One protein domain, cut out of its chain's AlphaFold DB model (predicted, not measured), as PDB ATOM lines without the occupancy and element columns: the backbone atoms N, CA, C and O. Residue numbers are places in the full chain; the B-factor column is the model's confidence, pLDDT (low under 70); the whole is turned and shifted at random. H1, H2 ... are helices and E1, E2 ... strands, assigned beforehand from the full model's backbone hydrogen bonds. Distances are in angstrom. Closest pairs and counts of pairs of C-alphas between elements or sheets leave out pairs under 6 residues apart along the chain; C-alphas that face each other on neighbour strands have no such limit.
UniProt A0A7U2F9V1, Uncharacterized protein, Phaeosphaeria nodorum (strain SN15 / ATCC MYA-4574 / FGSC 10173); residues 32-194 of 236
ATOM      1  N   TYR A  32      60.215  91.219  30.437       93.12
ATOM      2  CA  TYR A  32      60.305  92.560  29.874       93.12
ATOM      3  C   TYR A  32      61.134  93.499  30.745       93.12
ATOM      4  O   TYR A  32      60.992  93.537  31.965       93.12
ATOM      5  N   PHE A  33      61.986  94.281  30.092       94.94
ATOM      6  CA  PHE A  33      62.731  95.381  30.683       94.94
ATOM      7  C   PHE A  33      62.072  96.709  30.304       94.94
ATOM      8  O   PHE A  33      61.660  96.911  29.157       94.94
ATOM      9  N   VAL A  34      62.002  97.631  31.260       94.88
ATOM     10  CA  VAL A  34      61.485  98.986  31.055       94.88
ATOM     11  C   VAL A  34      62.628  99.967  31.265       94.88
ATOM     12  O   VAL A  34      63.181 100.041  32.357       94.88
ATOM     13  N   HIS A  35      62.977 100.720  30.223       94.25
ATOM     14  CA  HIS A  35      63.974 101.775  30.329       94.25
ATOM     15  C   HIS A  35      63.460 102.940  31.187       94.25
ATOM     16  O   HIS A  35      62.257 103.213  31.216       94.25
ATOM     17  N   GLU A  36      64.374 103.675  31.828       94.31
ATOM     18  CA  GLU A  36      64.027 104.812  32.693       94.31
ATOM     19  C   GLU A  36      63.199 105.882  31.973       94.31
ATOM     20  O   GLU A  36      62.290 106.464  32.560       94.31
ATOM     21  N   SER A  37      63.432 106.059  30.668       91.75
ATOM     22  CA  SER A  37      62.659 106.986  29.837       91.75
ATOM     23  C   SER A  37      61.166 106.651  29.790       91.75
ATOM     24  O   SER A  37      60.365 107.559  29.595       91.75
ATOM     25  N   CYS A  38      60.784 105.387  30.007       89.81
ATOM     26  CA  CYS A  38      59.393 104.970  30.197       89.81
ATOM     27  C   CYS A  38      58.977 104.978  31.667       89.81
ATOM     28  O   CYS A  38      57.920 105.508  31.990       89.81
ATOM     29  N   SER A  39      59.770 104.386  32.568       91.12
ATOM     30  CA  SER A  39      59.350 104.225  33.968       91.12
ATOM     31  C   SER A  39      59.224 105.553  34.717       91.12
ATOM     32  O   SER A  39      58.511 105.611  35.714       91.12
ATOM     33  N   ALA A  40      59.896 106.606  34.242       90.19
ATOM     34  CA  ALA A  40      59.759 107.968  34.749       90.19
ATOM     35  C   ALA A  40      58.524 108.712  34.203       90.19
ATOM     36  O   ALA A  40      58.252 109.824  34.649       90.19
ATOM     37  N   LYS A  41      57.779 108.149  33.238       85.81
ATOM     38  CA  LYS A  41      56.547 108.764  32.724       85.81
ATOM     39  C   LYS A  41      55.396 108.544  33.698       85.81
ATOM     40  O   LYS A  41      55.117 107.411  34.108       85.81
ATOM     41  N   ASP A  42      54.664 109.616  33.978       82.50
ATOM     42  CA  ASP A  42      53.431 109.540  34.750       82.50
ATOM     43  C   ASP A  42      52.440 108.567  34.096       82.50
ATOM     44  O   ASP A  42      52.229 108.551  32.882       82.50
ATOM     45  N   GLY A  43      51.850 107.699  34.915       79.31
ATOM     46  CA  GLY A  43      50.880 106.703  34.465       79.31
ATOM     47  C   GLY A  43      51.467 105.430  33.843       79.31
ATOM     48  O   GLY A  43      50.713 104.469  33.702       79.31
ATOM     49  N   TRP A  44      52.776 105.339  33.559       85.94
ATOM     50  CA  TRP A  44      53.378 104.139  32.947       85.94
ATOM     51  C   TRP A  44      53.004 102.845  33.680       85.94
ATOM     52  O   TRP A  44      52.443 101.921  33.088       85.94
ATOM     53  N   ASN A  45      53.259 102.795  34.992       85.88
ATOM     54  CA  ASN A  45      52.977 101.608  35.802       85.88
ATOM     55  C   ASN A  45      51.488 101.241  35.789       85.88
ATOM     56  O   ASN A  45      51.149 100.060  35.757       85.88
ATOM     57  N   LYS A  46      50.594 102.240  35.778       82.12
ATOM     58  CA  LYS A  46      49.146 102.020  35.696       82.12
ATOM     59  C   LYS A  46      48.784 101.357  34.366       82.12
ATOM     60  O   LYS A  46      48.175 100.293  34.385       82.12
ATOM     61  N   TYR A  47      49.210 101.936  33.243       83.38
ATOM     62  CA  TYR A  47      48.892 101.415  31.910       83.38
ATOM     63  C   TYR A  47      49.501 100.036  31.655       83.38
ATOM     64  O   TYR A  47      48.831  99.164  31.106       83.38
ATOM     65  N   MET A  48      50.741  99.800  32.093       87.31
ATOM     66  CA  MET A  48      51.380  98.494  31.938       87.31
ATOM     67  C   MET A  48      50.657  97.415  32.755       87.31
ATOM     68  O   MET A  48      50.364  96.336  32.238       87.31
ATOM     69  N   ASN A  49      50.306  97.709  34.011       86.25
ATOM     70  CA  ASN A  49      49.551  96.776  34.853       86.25
ATOM     71  C   ASN A  49      48.151  96.499  34.290       86.25
ATOM     72  O   ASN A  49      47.687  95.359  34.325       86.25
ATOM     73  N   GLU A  50      47.485  97.521  33.754       85.38
ATOM     74  CA  GLU A  50      46.184  97.387  33.103       85.38
ATOM     75  C   GLU A  50      46.269  96.521  31.838       85.38
ATOM     76  O   GLU A  50      45.493  95.576  31.694       85.38
ATOM     77  N   ALA A  51      47.269  96.746  30.980       87.19
ATOM     78  CA  ALA A  51      47.506  95.936  29.787       87.19
ATOM     79  C   ALA A  51      47.761  94.456  30.129       87.19
ATOM     80  O   ALA A  51      47.148  93.568  29.531       87.19
ATOM     81  N   LEU A  52      48.608  94.175  31.127       88.94
ATOM     82  CA  LEU A  52      48.862  92.807  31.600       88.94
ATOM     83  C   LEU A  52      47.606  92.173  32.220       88.94
ATOM     84  O   LEU A  52      47.336  90.991  32.007       88.94
ATOM     85  N   SER A  53      46.803  92.949  32.955       88.50
ATOM     86  CA  SER A  53      45.527  92.496  33.524       88.50
ATOM     87  C   SER A  53      44.516  92.120  32.435       88.50
ATOM     88  O   SER A  53      43.902  91.051  32.495       88.50
ATOM     89  N   PHE A  54      44.379  92.945  31.394       88.50
ATOM     90  CA  PHE A  54      43.526  92.636  30.247       88.50
ATOM     91  C   PHE A  54      44.019  91.427  29.461       88.50
ATOM     92  O   PHE A  54      43.193  90.610  29.049       88.50
ATOM     93  N   ALA A  55      45.333  91.261  29.297       89.25
ATOM     94  CA  ALA A  55      45.894  90.075  28.662       89.25
ATOM     95  C   ALA A  55      45.556  88.802  29.453       89.25
ATOM     96  O   ALA A  55      45.077  87.842  28.857       89.25
ATOM     97  N   LYS A  56      45.704  88.817  30.787       91.75
ATOM     98  CA  LYS A  56      45.352  87.682  31.663       91.75
ATOM     99  C   LYS A  56      43.881  87.295  31.550       91.75
ATOM    100  O   LYS A  56      43.577  86.156  31.207       91.75
ATOM    101  N   LYS A  57      42.973  88.260  31.717       90.81
ATOM    102  CA  LYS A  57      41.527  88.028  31.553       90.81
ATOM    103  C   LYS A  57      41.184  87.522  30.152       90.81
ATOM    104  O   LYS A  57      40.361  86.626  29.996       90.81
ATOM    105  N   SER A  58      41.821  88.073  29.120       90.75
ATOM    106  CA  SER A  58      41.606  87.621  27.740       90.75
ATOM    107  C   SER A  58      42.108  86.192  27.529       90.75
ATOM    108  O   SER A  58      41.430  85.417  26.863       90.75
ATOM    109  N   ALA A  59      43.255  85.821  28.107       91.19
ATOM    110  CA  ALA A  59      43.799  84.467  28.040       91.19
ATOM    111  C   ALA A  59      42.877  83.448  28.731       91.19
ATOM    112  O   ALA A  59      42.590  82.399  28.153       91.19
ATOM    113  N   GLU A  60      42.362  83.775  29.919       92.19
ATOM    114  CA  GLU A  60      41.390  82.946  30.647       92.19
ATOM    115  C   GLU A  60      40.148  82.666  29.790       92.19
ATOM    116  O   GLU A  60      39.772  81.508  29.589       92.19
ATOM    117  N   ARG A  61      39.552  83.712  29.203       93.00
ATOM    118  CA  ARG A  61      38.372  83.577  28.335       93.00
ATOM    119  C   ARG A  61      38.678  82.844  27.025       93.00
ATOM    120  O   ARG A  61      37.890  82.012  26.585       93.00
ATOM    121  N   LEU A  62      39.843  83.088  26.415       89.19
ATOM    122  CA  LEU A  62      40.303  82.388  25.206       89.19
ATOM    123  C   LEU A  62      40.429  80.870  25.413       89.19
ATOM    124  O   LEU A  62      40.111  80.095  24.499       89.19
ATOM    125  N   ASN A  63      40.899  80.467  26.595       87.75
ATOM    126  CA  ASN A  63      41.123  79.075  26.980       87.75
ATOM    127  C   ASN A  63      39.867  78.389  27.536       87.75
ATOM    128  O   ASN A  63      39.845  77.167  27.648       87.75
ATOM    129  N   SER A  64      38.810  79.142  27.845       89.12
ATOM    130  CA  SER A  64      37.524  78.587  28.265       89.12
ATOM    131  C   SER A  64      36.724  78.088  27.063       89.12
ATOM    132  O   SER A  64      36.341  78.868  26.187       89.12
ATOM    133  N   ASP A  65      36.449  76.788  26.995       85.31
ATOM    134  CA  ASP A  65      35.620  76.199  25.931       85.31
ATOM    135  C   ASP A  65      34.117  76.386  26.150       85.31
ATOM    136  O   ASP A  65      33.336  76.249  25.210       85.31
ATOM    137  N   SER A  66      33.714  76.769  27.362       88.44
ATOM    138  CA  SER A  66      32.322  77.046  27.722       88.44
ATOM    139  C   SER A  66      31.942  78.531  27.660       88.44
ATOM    140  O   SER A  66      30.773  78.856  27.851       88.44
ATOM    141  N   ASP A  67      32.888  79.445  27.411       88.31
ATOM    142  CA  ASP A  67      32.613  80.885  27.285       88.31
ATOM    143  C   ASP A  67      32.049  81.214  25.891       88.31
ATOM    144  O   ASP A  67      32.763  81.586  24.952       88.31
ATOM    145  N   THR A  68      30.738  81.012  25.739       86.12
ATOM    146  CA  THR A  68      30.011  81.231  24.480       86.12
ATOM    147  C   THR A  68      29.919  82.707  24.096       86.12
ATOM    148  O   THR A  68      29.952  83.025  22.906       86.12
ATOM    149  N   ASP A  69      29.870  83.610  25.078       89.00
ATOM    150  CA  ASP A  69      29.911  85.059  24.859       89.00
ATOM    151  C   ASP A  69      31.251  85.475  24.235       89.00
ATOM    152  O   ASP A  69      31.302  86.125  23.186       89.00
ATOM    153  N   PHE A  70      32.364  85.001  24.800       89.19
ATOM    154  CA  PHE A  70      33.681  85.320  24.264       89.19
ATOM    155  C   PHE A  70      33.914  84.723  22.877       89.19
ATOM    156  O   PHE A  70      34.599  85.332  22.057       89.19
ATOM    157  N   ALA A  71      33.327  83.564  22.567       87.25
ATOM    158  CA  ALA A  71      33.385  83.008  21.218       87.25
ATOM    159  C   ALA A  71      32.774  83.964  20.170       87.25
ATOM    160  O   ALA A  71      33.335  84.111  19.079       87.25
ATOM    161  N   ALA A  72      31.685  84.666  20.505       85.00
ATOM    162  CA  ALA A  72      31.075  85.665  19.628       85.00
ATOM    163  C   ALA A  72      31.966  86.908  19.459       85.00
ATOM    164  O   ALA A  72      32.182  87.364  18.332       85.00
ATOM    165  N   VAL A  73      32.546  87.415  20.553       87.31
ATOM    166  CA  VAL A  73      33.508  88.534  20.526       87.31
ATOM    167  C   VAL A  73      34.741  88.177  19.696       87.31
ATOM    168  O   VAL A  73      35.148  88.935  18.815       87.31
ATOM    169  N   TYR A  74      35.303  86.990  19.915       88.00
ATOM    170  CA  TYR A  74      36.441  86.473  19.164       88.00
ATOM    171  C   TYR A  74      36.141  86.433  17.662       88.00
ATOM    172  O   TYR A  74      36.914  86.951  16.854       88.00
ATOM    173  N   LYS A  75      34.983  85.880  17.282       86.75
ATOM    174  CA  LYS A  75      34.546  85.824  15.885       86.75
ATOM    175  C   LYS A  75      34.374  87.209  15.277       86.75
ATOM    176  O   LYS A  75      34.706  87.398  14.109       86.75
ATOM    177  N   ARG A  76      33.894  88.182  16.050       84.62
ATOM    178  CA  ARG A  76      33.750  89.570  15.604       84.62
ATOM    179  C   ARG A  76      35.104  90.225  15.326       84.62
ATOM    180  O   ARG A  76      35.272  90.819  14.265       84.62
ATOM    181  N   ILE A  77      36.056  90.088  16.245       84.00
ATOM    182  CA  ILE A  77      37.374  90.734  16.154       84.00
ATOM    183  C   ILE A  77      38.245  90.062  15.089       84.00
ATOM    184  O   ILE A  77      38.795  90.725  14.212       84.00
ATOM    185  N   PHE A  78      38.364  88.734  15.142       83.81
ATOM    186  CA  PHE A  78      39.311  87.978  14.317       83.81
ATOM    187  C   PHE A  78      38.694  87.408  13.038       83.81
ATOM    188  O   PHE A  78      39.406  86.806  12.236       83.81
ATOM    189  N   GLN A  79      37.381  87.581  12.838       84.00
ATOM    190  CA  GLN A  79      36.637  87.064  11.681       84.00
ATOM    191  C   GLN A  79      36.826  85.550  11.479       84.00
ATOM    192  O   GLN A  79      36.812  85.047  10.355       84.00
ATOM    193  N   ALA A  80      37.013  84.818  12.578       83.81
ATOM    194  CA  ALA A  80      37.289  83.389  12.594       83.81
ATOM    195  C   ALA A  80      36.644  82.730  13.817       83.81
ATOM    196  O   ALA A  80      36.501  83.353  14.864       83.81
ATOM    197  N   GLU A  81      36.292  81.450  13.711       87.38
ATOM    198  CA  GLU A  81      35.831  80.681  14.870       87.38
ATOM    199  C   GLU A  81      36.983  80.462  15.866       87.38
ATOM    200  O   GLU A  81      38.121  80.226  15.447       87.38
ATOM    201  N   LYS A  82      36.691  80.461  17.176       86.31
ATOM    202  CA  LYS A  82      37.674  80.186  18.256       86.31
ATOM    203  C   LYS A  82      38.306  78.786  18.151       86.31
ATOM    204  O   LYS A  82      39.384  78.526  18.697       86.31
ATOM    205  N   SER A  83      37.640  77.874  17.447       84.31
ATOM    206  CA  SER A  83      38.122  76.525  17.130       84.31
ATOM    207  C   SER A  83      39.029  76.470  15.894       84.31
ATOM    208  O   SER A  83      39.637  75.436  15.632       84.31
ATOM    209  N   SER A  84      39.154  77.559  15.127       84.69
ATOM    210  CA  SER A  84      39.987  77.581  13.919       84.69
ATOM    211  C   SER A  84      41.480  77.410  14.243       84.69
ATOM    212  O   SER A  84      41.918  77.839  15.318       84.69
ATOM    213  N   PRO A  85      42.299  76.883  13.308       80.44
ATOM    214  CA  PRO A  85      43.746  76.739  13.503       80.44
ATOM    215  C   PRO A  85      44.459  78.048  13.882       80.44
ATOM    216  O   PRO A  85      45.362  78.040  14.718       80.44
ATOM    217  N   ASN A  86      44.004  79.187  13.345       76.38
ATOM    218  CA  ASN A  86      44.547  80.518  13.651       76.38
ATOM    219  C   ASN A  86      44.391  80.903  15.132       76.38
ATOM    220  O   ASN A  86      45.158  81.708  15.656       76.38
ATOM    221  N   SER A  87      43.432  80.296  15.829       83.19
ATOM    222  CA  SER A  87      43.180  80.564  17.245       83.19
ATOM    223  C   SER A  87      44.289  80.059  18.152       83.19
ATOM    224  O   SER A  87      44.468  80.603  19.236       83.19
ATOM    225  N   LYS A  88      45.074  79.065  17.709       83.38
ATOM    226  CA  LYS A  88      46.274  78.634  18.433       83.38
ATOM    227  C   LYS A  88      47.292  79.773  18.523       83.38
ATOM    228  O   LYS A  88      47.731  80.090  19.619       83.38
ATOM    229  N   TYR A  89      47.578  80.441  17.404       82.75
ATOM    230  CA  TYR A  89      48.520  81.563  17.366       82.75
ATOM    231  C   TYR A  89      48.075  82.732  18.257       82.75
ATOM    232  O   TYR A  89      48.880  83.310  18.985       82.75
ATOM    233  N   ILE A  90      46.779  83.063  18.237       86.19
ATOM    234  CA  ILE A  90      46.224  84.131  19.081       86.19
ATOM    235  C   ILE A  90      46.289  83.741  20.562       86.19
ATOM    236  O   ILE A  90      46.743  84.546  21.371       86.19
ATOM    237  N   ARG A  91      45.909  82.503  20.915       85.94
ATOM    238  CA  ARG A  91      46.032  81.973  22.283       85.94
ATOM    239  C   ARG A  91      47.466  82.036  22.792       85.94
ATOM    240  O   ARG A  91      47.694  82.554  23.877       85.94
ATOM    241  N   GLU A  92      48.422  81.565  21.999       85.00
ATOM    242  CA  GLU A  92      49.845  81.583  22.353       85.00
ATOM    243  C   GLU A  92      50.372  83.013  22.511       85.00
ATOM    244  O   GLU A  92      51.107  83.299  23.455       85.00
ATOM    245  N   THR A  93      49.965  83.930  21.631       85.44
ATOM    246  CA  THR A  93      50.379  85.338  21.696       85.44
ATOM    247  C   THR A  93      49.823  86.023  22.942       85.44
ATOM    248  O   THR A  93      50.580  86.627  23.698       85.44
ATOM    249  N   VAL A  94      48.514  85.913  23.189       88.19
ATOM    250  CA  VAL A  94      47.868  86.539  24.353       88.19
ATOM    251  C   VAL A  94      48.347  85.900  25.654       88.19
ATOM    252  O   VAL A  94      48.631  86.627  26.601       88.19
ATOM    253  N   GLY A  95      48.520  84.575  25.687       88.00
ATOM    254  CA  GLY A  95      49.120  83.864  26.817       88.00
ATOM    255  C   GLY A  95      50.546  84.338  27.099       88.00
ATOM    256  O   GLY A  95      50.863  84.683  28.229       88.00
ATOM    257  N   THR A  96      51.372  84.496  26.057       87.25
ATOM    258  CA  THR A  96      52.729  85.049  26.204       87.25
ATOM    259  C   THR A  96      52.708  86.433  26.851       87.25
ATOM    260  O   THR A  96      53.545  86.698  27.703       87.25
ATOM    261  N   ILE A  97      51.772  87.310  26.462       89.06
ATOM    262  CA  ILE A  97      51.630  88.652  27.053       89.06
ATOM    263  C   ILE A  97      51.139  88.561  28.504       89.06
ATOM    264  O   ILE A  97      51.647  89.274  29.362       89.06
ATOM    265  N   ALA A  98      50.167  87.690  28.785       90.00
ATOM    266  CA  ALA A  98      49.615  87.483  30.122       90.00
ATOM    267  C   ALA A  98      50.671  87.000  31.131       90.00
ATOM    268  O   ALA A  98      50.645  87.411  32.294       90.00
ATOM    269  N   ASP A  99      51.609  86.182  30.658       90.50
ATOM    270  CA  ASP A  99      52.684  85.588  31.450       90.50
ATOM    271  C   ASP A  99      53.960  86.442  31.478       90.50
ATOM    272  O   ASP A  99      54.961  86.026  32.059       90.50
ATOM    273  N   LEU A 100      53.964  87.634  30.867       90.69
ATOM    274  CA  LEU A 100      55.124  88.521  30.898       90.69
ATOM    275  C   LEU A 100      55.471  88.937  32.332       90.69
ATOM    276  O   LEU A 100      54.642  89.488  33.059       90.69
ATOM    277  N   THR A 101      56.736  88.764  32.706       92.12
ATOM    278  CA  THR A 101      57.255  89.189  34.013       92.12
ATOM    279  C   THR A 101      58.289  90.307  33.871       92.12
ATOM    280  O   THR A 101      59.130  90.243  32.969       92.12
ATOM    281  N   PRO A 102      58.286  91.328  34.744       93.50
ATOM    282  CA  PRO A 102      59.296  92.378  34.699       93.50
ATOM    283  C   PRO A 102      60.684  91.825  35.050       93.50
ATOM    284  O   PRO A 102      60.815  90.918  35.870       93.50
ATOM    285  N   THR A 103      61.727  92.411  34.469       93.56
ATOM    286  CA  THR A 103      63.126  92.170  34.838       93.56
ATOM    287  C   THR A 103      63.917  93.475  34.844       93.56
ATOM    288  O   THR A 103      63.623  94.404  34.091       93.56
ATOM    289  N   THR A 104      64.947  93.536  35.684       93.88
ATOM    290  CA  THR A 104      65.964  94.596  35.662       93.88
ATOM    291  C   THR A 104      67.163  94.230  34.784       93.88
ATOM    292  O   THR A 104      67.981  95.094  34.471       93.88
ATOM    293  N   ASP A 105      67.268  92.970  34.344       92.06
ATOM    294  CA  ASP A 105      68.328  92.519  33.446       92.06
ATOM    295  C   ASP A 105      67.992  92.874  31.994       92.06
ATOM    296  O   ASP A 105      67.315  92.135  31.273       92.06
ATOM    297  N   LEU A 106      68.524  94.016  31.554       88.19
ATOM    298  CA  LEU A 106      68.441  94.461  30.168       88.19
ATOM    299  C   LEU A 106      68.956  93.394  29.195       88.19
ATOM    300  O   LEU A 106      68.386  93.215  28.122       88.19
ATOM    301  N   LYS A 107      70.062  92.709  29.502       86.62
ATOM    302  CA  LYS A 107      70.699  91.806  28.540       86.62
ATOM    303  C   LYS A 107      69.855  90.555  28.333       86.62
ATOM    304  O   LYS A 107      69.621  90.210  27.173       86.62
ATOM    305  N   ALA A 108      69.362  89.942  29.407       87.50
ATOM    306  CA  ALA A 108      68.558  88.722  29.341       87.50
ATOM    307  C   ALA A 108      67.111  88.945  28.856       87.50
ATOM    308  O   ALA A 108      66.518  88.023  28.297       87.50
ATOM    309  N   SER A 109      66.558  90.155  29.011       90.44
ATOM    310  CA  SER A 109      65.151  90.452  28.700       90.44
ATOM    311  C   SER A 109      64.721  90.067  27.276       90.44
ATOM    312  O   SER A 109      65.434  90.372  26.310       90.44
ATOM    313  N   ASP A 110      63.513  89.522  27.124       88.31
ATOM    314  CA  ASP A 110      62.910  89.217  25.819       88.31
ATOM    315  C   ASP A 110      62.293  90.442  25.143       88.31
ATOM    316  O   ASP A 110      62.333  90.564  23.919       88.31
ATOM    317  N   ILE A 111      61.708  91.344  25.926       89.75
ATOM    318  CA  ILE A 111      61.062  92.564  25.437       89.75
ATOM    319  C   ILE A 111      61.685  93.770  26.135       89.75
ATOM    320  O   ILE A 111      61.955  93.722  27.332       89.75
ATOM    321  N   ARG A 112      61.917  94.859  25.404       91.25
ATOM    322  CA  ARG A 112      62.475  96.099  25.958       91.25
ATOM    323  C   ARG A 112      61.638  97.289  25.542       91.25
ATOM    324  O   ARG A 112      61.436  97.485  24.348       91.25
ATOM    325  N   PHE A 113      61.201  98.087  26.504       91.31
ATOM    326  CA  PHE A 113      60.426  99.301  26.254       91.31
ATOM    327  C   PHE A 113      61.293 100.547  26.412       91.31
ATOM    328  O   PHE A 113      61.965 100.705  27.432       91.31
ATOM    329  N   HIS A 114      61.249 101.429  25.413       90.25
ATOM    330  CA  HIS A 114      61.931 102.722  25.393       90.25
ATOM    331  C   HIS A 114      60.939 103.840  25.076       90.25
ATOM    332  O   HIS A 114      60.193 103.746  24.104       90.25
ATOM    333  N   CYS A 115      60.963 104.909  25.872       86.75
ATOM    334  CA  CYS A 115      60.108 106.086  25.706       86.75
ATOM    335  C   CYS A 115      60.966 107.351  25.630       86.75
ATOM    336  O   CYS A 115      60.753 108.331  26.333       86.75
ATOM    337  N   ASP A 116      62.022 107.268  24.825       86.75
ATOM    338  CA  ASP A 116      63.068 108.274  24.641       86.75
ATOM    339  C   ASP A 116      62.860 109.103  23.362       86.75
ATOM    340  O   ASP A 116      63.810 109.673  22.851       86.75
ATOM    341  N   ASN A 117      61.654 109.102  22.775       83.81
ATOM    342  CA  ASN A 117      61.380 109.697  21.455       83.81
ATOM    343  C   ASN A 117      62.387 109.304  20.357       83.81
ATOM    344  O   ASN A 117      62.657 110.093  19.453       83.81
ATOM    345  N   ASP A 118      62.908 108.076  20.398       83.81
ATOM    346  CA  ASP A 118      63.938 107.601  19.477       83.81
ATOM    347  C   ASP A 118      65.281 108.375  19.569       83.81
ATOM    348  O   ASP A 118      66.098 108.258  18.659       83.81
ATOM    349  N   GLU A 119      65.580 109.099  20.656       87.44
ATOM    350  CA  GLU A 119      66.848 109.840  20.850       87.44
ATOM    351  C   GLU A 119      68.103 108.961  20.720       87.44
ATOM    352  O   GLU A 119      69.155 109.420  20.272       87.44
ATOM    353  N   ARG A 120      67.998 107.669  21.052       88.25
ATOM    354  CA  ARG A 120      69.092 106.701  20.879       88.25
ATOM    355  C   ARG A 120      69.464 106.439  19.415       88.25
ATOM    356  O   ARG A 120      70.544 105.911  19.142       88.25
ATOM    357  N   TRP A 121      68.581 106.757  18.470       87.56
ATOM    358  CA  TRP A 121      68.805 106.490  17.055       87.56
ATOM    359  C   TRP A 121      69.770 107.491  16.436       87.56
ATOM    360  O   TRP A 121      69.597 108.703  16.483       87.56
ATOM    361  N   GLN A 122      70.765 106.958  15.742       89.75
ATOM    362  CA  GLN A 122      71.770 107.727  15.036       89.75
ATOM    363  C   GLN A 122      71.501 107.687  13.536       89.75
ATOM    364  O   GLN A 122      71.445 106.613  12.927       89.75
ATOM    365  N   LYS A 123      71.405 108.860  12.911       88.38
ATOM    366  CA  LYS A 123      71.349 108.963  11.452       88.38
ATOM    367  C   LYS A 123      72.692 108.534  10.852       88.38
ATOM    368  O   LYS A 123      73.749 109.036  11.231       88.38
ATOM    369  N   LYS A 124      72.657 107.606   9.900       87.81
ATOM    370  CA  LYS A 124      73.799 107.121   9.110       87.81
ATOM    371  C   LYS A 124      73.521 107.349   7.620       87.81
ATOM    372  O   LYS A 124      72.389 107.593   7.211       87.81
ATOM    373  N   SER A 125      74.542 107.226   6.774       84.62
ATOM    374  CA  SER A 125      74.414 107.452   5.322       84.62
ATOM    375  C   SER A 125      73.386 106.543   4.629       84.62
ATOM    376  O   SER A 125      72.842 106.915   3.596       84.62
ATOM    377  N   ARG A 126      73.099 105.362   5.197       82.50
ATOM    378  CA  ARG A 126      72.156 104.371   4.644       82.50
ATOM    379  C   ARG A 126      70.872 104.193   5.463       82.50
ATOM    380  O   ARG A 126      70.164 103.209   5.249       82.50
ATOM    381  N   GLY A 127      70.562 105.116   6.376       85.62
ATOM    382  CA  GLY A 127      69.353 105.062   7.201       85.62
ATOM    383  C   GLY A 127      69.616 105.430   8.657       85.62
ATOM    384  O   GLY A 127      70.393 106.337   8.934       85.62
ATOM    385  N   TRP A 128      68.981 104.728   9.586       85.56
ATOM    386  CA  TRP A 128      69.091 104.964  11.020       85.56
ATOM    387  C   TRP A 128      69.577 103.716  11.742       85.56
ATOM    388  O   TRP A 128      69.256 102.591  11.352       85.56
ATOM    389  N   HIS A 129      70.365 103.928  12.789       85.81
ATOM    390  CA  HIS A 129      70.946 102.864  13.595       85.81
ATOM    391  C   HIS A 129      70.759 103.149  15.079       85.81
ATOM    392  O   HIS A 129      71.146 104.211  15.554       85.81
ATOM    393  N   ASP A 130      70.194 102.192  15.800       85.69
ATOM    394  CA  ASP A 130      70.202 102.159  17.259       85.69
ATOM    395  C   ASP A 130      71.408 101.322  17.712       85.69
ATOM    396  O   ASP A 130      71.371 100.100  17.569       85.69
ATOM    397  N   PRO A 131      72.480 101.925  18.251       81.00
ATOM    398  CA  PRO A 131      73.687 101.196  18.638       81.00
ATOM    399  C   PRO A 131      73.525 100.375  19.926       81.00
ATOM    400  O   PRO A 131      74.297  99.444  20.153       81.00
ATOM    401  N   VAL A 132      72.535 100.689  20.768       82.06
ATOM    402  CA  VAL A 132      72.285  99.983  22.037       82.06
ATOM    403  C   VAL A 132      71.693  98.603  21.758       82.06
ATOM    404  O   VAL A 132      71.983  97.611  22.444       82.06
ATOM    405  N   HIS A 133      70.860  98.527  20.722       79.00
ATOM    406  CA  HIS A 133      70.141  97.313  20.352       79.00
ATOM    407  C   HIS A 133      70.507  96.755  18.982       79.00
ATOM    408  O   HIS A 133      70.058  95.655  18.657       79.00
ATOM    409  N   ASP A 134      71.355  97.459  18.240       76.25
ATOM    410  CA  ASP A 134      71.780  97.164  16.873       76.25
ATOM    411  C   ASP A 134      70.609  96.977  15.905       76.25
ATOM    412  O   ASP A 134      70.537  96.022  15.130       76.25
ATOM    413  N   MET A 135      69.646  97.891  15.991       77.00
ATOM    414  CA  MET A 135      68.532  97.930  15.054       77.00
ATOM    415  C   MET A 135      68.878  98.853  13.898       77.00
ATOM    416  O   MET A 135      69.372  99.960  14.106       77.00
ATOM    417  N   ILE A 136      68.607  98.403  12.675       77.00
ATOM    418  CA  ILE A 136      68.896  99.160  11.458       77.00
ATOM    419  C   ILE A 136      67.590  99.393  10.708       77.00
ATOM    420  O   ILE A 136      66.965  98.451  10.225       77.00
ATOM    421  N   LEU A 137      67.226 100.661  10.546       76.19
ATOM    422  CA  LEU A 137      66.189 101.085   9.612       76.19
ATOM    423  C   LEU A 137      66.893 101.599   8.362       76.19
ATOM    424  O   LEU A 137      67.565 102.627   8.397       76.19
ATOM    425  N   ARG A 138      66.803 100.860   7.254       75.38
ATOM    426  CA  ARG A 138      67.393 101.294   5.976       75.38
ATOM    427  C   ARG A 138      66.686 102.555   5.477       75.38
ATOM    428  O   ARG A 138      65.536 102.782   5.818       75.38
ATOM    429  N   ALA A 139      67.333 103.332   4.610       67.12
ATOM    430  CA  ALA A 139      66.759 104.564   4.053       67.12
ATOM    431  C   ALA A 139      65.370 104.372   3.398       67.12
ATOM    432  O   ALA A 139      64.530 105.260   3.481       67.12
ATOM    433  N   SER A 140      65.100 103.204   2.800       63.84
ATOM    434  CA  SER A 140      63.775 102.838   2.269       63.84
ATOM    435  C   SER A 140      62.755 102.430   3.339       63.84
ATOM    436  O   SER A 140      61.560 102.430   3.072       63.84
ATOM    437  N   GLY A 141      63.217 102.067   4.536       60.06
ATOM    438  CA  GLY A 141      62.400 101.690   5.690       60.06
ATOM    439  C   GLY A 141      61.894 102.879   6.512       60.06
ATOM    440  O   GLY A 141      61.195 102.666   7.496       60.06
ATOM    441  N   GLY A 142      62.224 104.112   6.109       69.81
ATOM    442  CA  GLY A 142      61.736 105.342   6.731       69.81
ATOM    443  C   GLY A 142      62.608 105.879   7.870       69.81
ATOM    444  O   GLY A 142      63.768 105.502   8.050       69.81
ATOM    445  N   THR A 143      62.034 106.821   8.614       73.62
ATOM    446  CA  THR A 143      62.627 107.462   9.797       73.62
ATOM    447  C   THR A 143      62.059 106.796  11.059       73.62
ATOM    448  O   THR A 143      60.874 106.445  11.036       73.62
ATOM    449  N   PRO A 144      62.841 106.631  12.151       76.38
ATOM    450  CA  PRO A 144      62.313 106.226  13.450       76.38
ATOM    451  C   PRO A 144      61.049 107.017  13.781       76.38
ATOM    452  O   PRO A 144      60.992 108.235  13.587       76.38
ATOM    453  N   SER A 145      59.999 106.313  14.181       74.12
ATOM    454  CA  SER A 145      58.649 106.854  14.084       74.12
ATOM    455  C   SER A 145      58.391 108.050  15.005       74.12
ATOM    456  O   SER A 145      57.575 108.904  14.657       74.12
ATOM    457  N   CYS A 146      59.130 108.186  16.111       75.31
ATOM    458  CA  CYS A 146      58.994 109.326  17.016       75.31
ATOM    459  C   CYS A 146      59.654 110.615  16.494       75.31
ATOM    460  O   CYS A 146      59.297 111.702  16.943       75.31
ATOM    461  N   HIS A 147      60.532 110.533  15.486       70.75
ATOM    462  CA  HIS A 147      61.118 111.713  14.832       70.75
ATOM    463  C   HIS A 147      60.163 112.391  13.828       70.75
ATOM    464  O   HIS A 147      60.382 113.540  13.448       70.75
ATOM    465  N   GLY A 148      59.123 111.694  13.355       59.19
ATOM    466  CA  GLY A 148      58.299 112.110  12.211       59.19
ATOM    467  C   GLY A 148      57.001 112.862  12.530       59.19
ATOM    468  O   GLY A 148      56.126 112.895  11.673       59.19
ATOM    469  N   GLN A 149      56.816 113.403  13.740       51.53
ATOM    470  CA  GLN A 149      55.529 113.943  14.242       51.53
ATOM    471  C   GLN A 149      54.348 112.943  14.239       51.53
ATOM    472  O   GLN A 149      53.226 113.309  14.595       51.53
ATOM    473  N   ALA A 150      54.571 111.676  13.876       51.03
ATOM    474  CA  ALA A 150      53.531 110.659  13.857       51.03
ATOM    475  C   ALA A 150      53.110 110.323  15.296       51.03
ATOM    476  O   ALA A 150      53.905 109.869  16.120       51.03
ATOM    477  N   LYS A 151      51.839 110.585  15.609       49.78
ATOM    478  CA  LYS A 151      51.233 110.272  16.906       49.78
ATOM    479  C   LYS A 151      51.190 108.749  17.093       49.78
ATOM    480  O   LYS A 151      50.690 108.047  16.222       49.78
ATOM    481  N   GLY A 152      51.684 108.255  18.230       48.03
ATOM    482  CA  GLY A 152      51.382 106.900  18.713       48.03
ATOM    483  C   GLY A 152      51.921 105.723  17.893       48.03
ATOM    484  O   GLY A 152      51.300 104.662  17.902       48.03
ATOM    485  N   VAL A 153      53.049 105.856  17.192       52.03
ATOM    486  CA  VAL A 153      53.629 104.704  16.483       52.03
ATOM    487  C   VAL A 153      54.524 103.903  17.419       52.03
ATOM    488  O   VAL A 153      55.516 104.406  17.940       52.03
ATOM    489  N   THR A 154      54.168 102.634  17.591       53.38
ATOM    490  CA  THR A 154      55.008 101.614  18.212       53.38
ATOM    491  C   THR A 154      55.571 100.728  17.107       53.38
ATOM    492  O   THR A 154      54.804 100.227  16.285       53.38
ATOM    493  N   TYR A 155      56.884 100.508  17.068       59.66
ATOM    494  CA  TYR A 155      57.475  99.515  16.168       59.66
ATOM    495  C   TYR A 155      58.405  98.582  16.931       59.66
ATOM    496  O   TYR A 155      59.082  98.982  17.878       59.66
ATOM    497  N   GLY A 156      58.382  97.315  16.515       57.75
ATOM    498  CA  GLY A 156      59.226  96.252  17.035       57.75
ATOM    499  C   GLY A 156      60.194  95.779  15.963       57.75
ATOM    500  O   GLY A 156      59.769  95.471  14.850       57.75
ATOM    501  N   ALA A 157      61.480  95.682  16.289       58.94
ATOM    502  CA  ALA A 157      62.454  95.006  15.438       58.94
ATOM    503  C   ALA A 157      63.183  93.912  16.222       58.94
ATOM    504  O   ALA A 157      63.453  94.045  17.419       58.94
ATOM    505  N   ARG A 158      63.479  92.807  15.531       61.97
ATOM    506  CA  ARG A 158      64.298  91.724  16.070       61.97
ATOM    507  C   ARG A 158      65.762  92.073  15.865       61.97
ATOM    508  O   ARG A 158      66.163  92.428  14.758       61.97
ATOM    509  N   ALA A 159      66.550  91.971  16.923       63.69
ATOM    510  CA  ALA A 159      67.957  92.309  16.841       63.69
ATOM    511  C   ALA A 159      68.798  91.235  16.136       63.69
ATOM    512  O   ALA A 159      68.458  90.052  16.128       63.69
ATOM    513  N   ILE A 160      69.938  91.657  15.587       66.56
ATOM    514  CA  ILE A 160      70.952  90.765  15.016       66.56
ATOM    515  C   ILE A 160      71.826  90.211  16.155       66.56
ATOM    516  O   ILE A 160      72.121  90.911  17.130       66.56
ATOM    517  N   ALA A 161      72.237  88.944  16.047       66.56
ATOM    518  CA  ALA A 161      73.142  88.317  17.009       66.56
ATOM    519  C   ALA A 161      74.527  89.008  17.025       66.56
ATOM    520  O   ALA A 161      74.983  89.477  15.975       66.56
ATOM    521  N   PRO A 162      75.206  89.089  18.189       68.50
ATOM    522  CA  PRO A 162      76.549  89.655  18.281       68.50
ATOM    523  C   PRO A 162      77.532  88.914  17.370       68.50
ATOM    524  O   PRO A 162      77.496  87.690  17.268       68.50
ATOM    525  N   THR A 163      78.421  89.668  16.731       69.06
ATOM    526  CA  THR A 163      79.490  89.143  15.866       69.06
ATOM    527  C   THR A 163      80.747  88.757  16.642       69.06
ATOM    528  O   THR A 163      81.515  87.925  16.176       69.06
ATOM    529  N   ASP A 164      80.951  89.348  17.822       76.88
ATOM    530  CA  ASP A 164      82.124  89.160  18.676       76.88
ATOM    531  C   ASP A 164      81.834  89.609  20.125       76.88
ATOM    532  O   ASP A 164      80.805  90.231  20.414       76.88
ATOM    533  N   ALA A 165      82.758  89.295  21.039       77.88
ATOM    534  CA  ALA A 165      82.638  89.573  22.472       77.88
ATOM    535  C   ALA A 165      82.804  91.059  22.854       77.88
ATOM    536  O   ALA A 165      82.440  91.436  23.966       77.88
ATOM    537  N   SER A 166      83.337  91.897  21.959       77.88
ATOM    538  CA  SER A 166      83.494  93.344  22.178       77.88
ATOM    539  C   SER A 166      82.267  94.150  21.748       77.88
ATOM    540  O   SER A 166      82.134  95.326  22.082       77.88
ATOM    541  N   SER A 167      81.339  93.516  21.027       76.19
ATOM    542  CA  SER A 167      80.106  94.152  20.591       76.19
ATOM    543  C   SER A 167      79.272  94.639  21.789       76.19
ATOM    544  O   SER A 167      79.097  93.886  22.751       76.19
ATOM    545  N   PRO A 168      78.612  95.814  21.707       69.94
ATOM    546  CA  PRO A 168      77.612  96.247  22.696       69.94
ATOM    547  C   PRO A 168      76.491  95.217  22.938       69.94
ATOM    548  O   PRO A 168      75.813  95.227  23.966       69.94
ATOM    549  N   ARG A 169      76.313  94.293  21.987       73.31
ATOM    550  CA  ARG A 169      75.360  93.181  22.008       73.31
ATOM    551  C   ARG A 169      75.850  91.931  22.742       73.31
ATOM    552  O   ARG A 169      75.066  90.995  22.894       73.31
ATOM    553  N   ALA A 170      77.114  91.863  23.156       79.69
ATOM    554  CA  ALA A 170      77.668  90.677  23.795       79.69
ATOM    555  C   ALA A 170      76.886  90.326  25.077       79.69
ATOM    556  O   ALA A 170      76.708  91.156  25.981       79.69
ATOM    557  N   GLY A 171      76.385  89.088  25.124       81.44
ATOM    558  CA  GLY A 171      75.537  88.570  26.201       81.44
ATOM    559  C   GLY A 171      74.070  89.013  26.154       81.44
ATOM    560  O   GLY A 171      73.326  88.672  27.063       81.44
ATOM    561  N   GLN A 172      73.633  89.766  25.138       84.94
ATOM    562  CA  GLN A 172      72.221  90.125  24.984       84.94
ATOM    563  C   GLN A 172      71.404  88.977  24.367       84.94
ATOM    564  O   GLN A 172      71.887  88.277  23.478       84.94
ATOM    565  N   ASN A 173      70.134  88.854  24.760       81.44
ATOM    566  CA  ASN A 173      69.180  87.909  24.187       81.44
ATOM    567  C   ASN A 173      69.046  88.136  22.659       81.44
ATOM    568  O   ASN A 173      68.663  89.236  22.231       81.44
ATOM    569  N   PRO A 174      69.369  87.137  21.812       75.69
ATOM    570  CA  PRO A 174      69.337  87.279  20.354       75.69
ATOM    571  C   PRO A 174      67.912  87.275  19.782       75.69
ATOM    572  O   PRO A 174      67.703  87.714  18.655       75.69
ATOM    573  N   ALA A 175      66.921  86.798  20.539       75.38
ATOM    574  CA  ALA A 175      65.521  86.770  20.128       75.38
ATOM    575  C   ALA A 175      64.726  87.995  20.606       75.38
ATOM    576  O   ALA A 175      63.514  88.038  20.376       75.38
ATOM    577  N   ARG A 176      65.389  88.965  21.247       83.06
ATOM    578  CA  ARG A 176      64.741  90.130  21.850       83.06
ATOM    579  C   ARG A 176      63.962  90.978  20.847       83.06
ATOM    580  O   ARG A 176      64.347  91.106  19.681       83.06
ATOM    581  N   VAL A 177      62.934  91.633  21.362       83.06
ATOM    582  CA  VAL A 177      62.156  92.666  20.682       83.06
ATOM    583  C   VAL A 177      62.333  93.976  21.436       83.06
ATOM    584  O   VAL A 177      62.209  94.018  22.659       83.06
ATOM    585  N   VAL A 178      62.620  95.052  20.712       82.62
ATOM    586  CA  VAL A 178      62.669  96.405  21.280       82.62
ATOM    587  C   VAL A 178      61.476  97.189  20.778       82.62
ATOM    588  O   VAL A 178      61.193  97.165  19.586       82.62
ATOM    589  N   ILE A 179      60.800  97.869  21.692       84.88
ATOM    590  CA  ILE A 179      59.562  98.601  21.487       84.88
ATOM    591  C   ILE A 179      59.818 100.069  21.847       84.88
ATOM    592  O   ILE A 179      60.087 100.381  23.008       84.88
ATOM    593  N   SER A 180      59.733 100.964  20.859       84.00
ATOM    594  CA  SER A 180      59.713 102.420  21.082       84.00
ATOM    595  C   SER A 180      58.280 102.916  21.284       84.00
ATOM    596  O   SER A 180      57.405 102.559  20.497       84.00
ATOM    597  N   ILE A 181      58.051 103.778  22.276       82.69
ATOM    598  CA  ILE A 181      56.781 104.478  22.517       82.69
ATOM    599  C   ILE A 181      57.062 105.982  22.577       82.69
ATOM    600  O   ILE A 181      57.833 106.448  23.409       82.69
ATOM    601  N   CYS A 182      56.441 106.761  21.696       81.88
ATOM    602  CA  CYS A 182      56.678 108.204  21.638       81.88
ATOM    603  C   CYS A 182      56.003 108.947  22.798       81.88
ATOM    604  O   CYS A 182      54.922 108.570  23.243       81.88
ATOM    605  N   ASP A 183      56.562 110.088  23.199       80.38
ATOM    606  CA  ASP A 183      56.033 110.933  24.273       80.38
ATOM    607  C   ASP A 183      54.598 111.386  24.043       80.38
ATOM    608  O   ASP A 183      53.861 111.616  24.995       80.38
ATOM    609  N   SER A 184      54.186 111.518  22.780       75.06
ATOM    610  CA  SER A 184      52.806 111.856  22.430       75.06
ATOM    611  C   SER A 184      51.780 110.872  23.005       75.06
ATOM    612  O   SER A 184      50.638 111.273  23.200       75.06
ATOM    613  N   ALA A 185      52.179 109.640  23.342       74.81
ATOM    614  CA  ALA A 185      51.336 108.670  24.038       74.81
ATOM    615  C   ALA A 185      51.028 109.046  25.497       74.81
ATOM    616  O   ALA A 185      50.037 108.577  26.043       74.81
ATOM    617  N   PHE A 186      51.846 109.907  26.110       74.56
ATOM    618  CA  PHE A 186      51.730 110.324  27.511       74.56
ATOM    619  C   PHE A 186      51.244 111.773  27.671       74.56
ATOM    620  O   PHE A 186      51.090 112.247  28.787       74.56
ATOM    621  N   LYS A 187      51.006 112.492  26.564       68.75
ATOM    622  CA  LYS A 187      50.572 113.904  26.557       68.75
ATOM    623  C   LYS A 187      49.049 114.093  26.627       68.75
ATOM    624  O   LYS A 187      48.576 115.208  26.434       68.75
ATOM    625  N   SER A 188      48.274 113.032  26.847       55.84
ATOM    626  CA  SER A 188      46.842 113.162  27.135       55.84
ATOM    627  C   SER A 188      46.697 113.737  28.550       55.84
ATOM    628  O   SER A 188      46.989 113.071  29.540       55.84
ATOM    629  N   GLU A 189      46.291 115.004  28.640       49.12
ATOM    630  CA  GLU A 189      46.053 115.710  29.910       49.12
ATOM    631  C   GLU A 189      44.838 115.152  30.682       49.12
ATOM    632  O   GLU A 189      44.652 115.454  31.856       49.12
ATOM    633  N   ASP A 190      44.022 114.309  30.045       48.31
ATOM    634  CA  ASP A 190      42.770 113.753  30.568       48.31
ATOM    635  C   ASP A 190      42.841 112.256  30.930       48.31
ATOM    636  O   ASP A 190      41.858 111.687  31.407       48.31
ATOM    637  N   GLY A 191      43.983 111.593  30.713       45.88
ATOM    638  CA  GLY A 191      44.120 110.147  30.915       45.88
ATOM    639  C   GLY A 191      43.329 109.294  29.914       45.88
ATOM    640  O   GLY A 191      43.165 108.091  30.134       45.88
ATOM    641  N   SER A 192      42.836 109.892  28.826       42.09
ATOM    642  CA  SER A 192      42.238 109.164  27.714       42.09
ATOM    643  C   SER A 192      43.312 108.331  27.003       42.09
ATOM    644  O   SER A 192      44.360 108.867  26.632       42.09
ATOM    645  N   PRO A 193      43.086 107.025  26.762       41.84
ATOM    646  CA  PRO A 193      44.000 106.236  25.945       41.84
ATOM    647  C   PRO A 193      44.197 106.909  24.582       41.84
ATOM    648  O   PRO A 193      43.265 107.531  24.066       41.84
ATOM    649  N   LEU A 194      45.413 106.775  24.027       47.59
ATOM    650  CA  LEU A 194      45.797 107.171  22.664       47.59
ATOM    651  C   LEU A 194      44.571 107.167  21.745       47.59
ATOM    652  O   LEU A 194      44.007 106.105  21.492       47.59
TER     653      LEU A 194
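Overview. This is residues 32 to 194 of the 236 residues of an uncharacterized protein of Phaeosphaeria nodorum (strain SN15 / ATCC MYA-4574 / FGSC 10173) (UniProt A0A7U2F9V1). A small sheet of four short strands, E1 E2 E7 E6, lies between a lobe of three helices, H2, H3 and H4, and a smaller three-stranded sheet, E3 E4 E5. The long helix H2 reaches away from the four-stranded sheet, with H4 packed on it and H3 near its far end. The printed part has 163 residues, with six named helices and seven named strands in the order E1 H1 H2 H3 H4 E2 E3 E4 E5 H5 E6 E7 H6. The class is mixed, helices and strands; the four-stranded sheet is mixed and the three-stranded one antiparallel. The whole is only just compact, close to loose, with a radius of gyration of the C-alphas of 18.2 A and spans of 54 by 41 by 34 A.

Along the chain. E1, residues 32 to 34, begins at C-alpha 32 (60.305, 92.560, 29.874). H1 is residues 36 to 39. H2, residues 44 to 63, is 28.5 A long and begins at C-alpha 44 (53.378, 104.139, 32.947). H3, residues 68 to 78, measures 15.3 A, and H4, residues 86 to 98, 18.6 A. E2 is residues 111 to 114, E3 122 to 124, E4 127 to 130 and E5 135 to 138. H5, residues 145 to 148, precedes E6, residues 155 to 158, and E7, residues 177 to 180. H6, residues 183 to 186, ends at C-alpha 186 (51.730, 110.324, 27.511).

Arrangement. E1 and E2 are parallel, with N 33 and O 111 2.8 A apart; H1 to H4 between them complete a strand-helix-strand unit, two parallel neighbour strands joined through helices. E2 and E7 are parallel, with N 179 and O 112 at 2.8 A. The hairpin E6 and E7 is antiparallel, with no N and O pair within hydrogen-bond range. H1 only grazes this sheet. H2 and H4 touch, with closest C-alphas Lys 56 and Ala 98 at 4.5 A, opposite ways at a steep tilt of 39 degrees. H2 and H3 are close but not clearly touching, with closest C-alphas Arg 61 and Phe 70 at 6.5 A. E3 E4 E5 form a meander, each strand the antiparallel neighbour of the one before; N 122 and O 129 are 2.8 A apart, N 128 and O 137 2.8 A. H5 and H6 are not on either sheet, H5 only just short of the four-stranded one with 4 pairs of C-alphas within 10 A. Every O i to N i+4 pair is within hydrogen-bond range in H2, H3 and H4; H1, H5 and H6 are too short for one.

Size, cuts and confidence. The farthest C-alphas, of Ser 66 and Ser 125, are 56.6 A apart. The printed part has no cut. The links H4 to E2 and E6 to E7 are long, with 12 and 18 residues. Mean pLDDT of the printed part is 80.3; residues 139 to 142, 148 to 163, 168 and 187 to 194 are under 70.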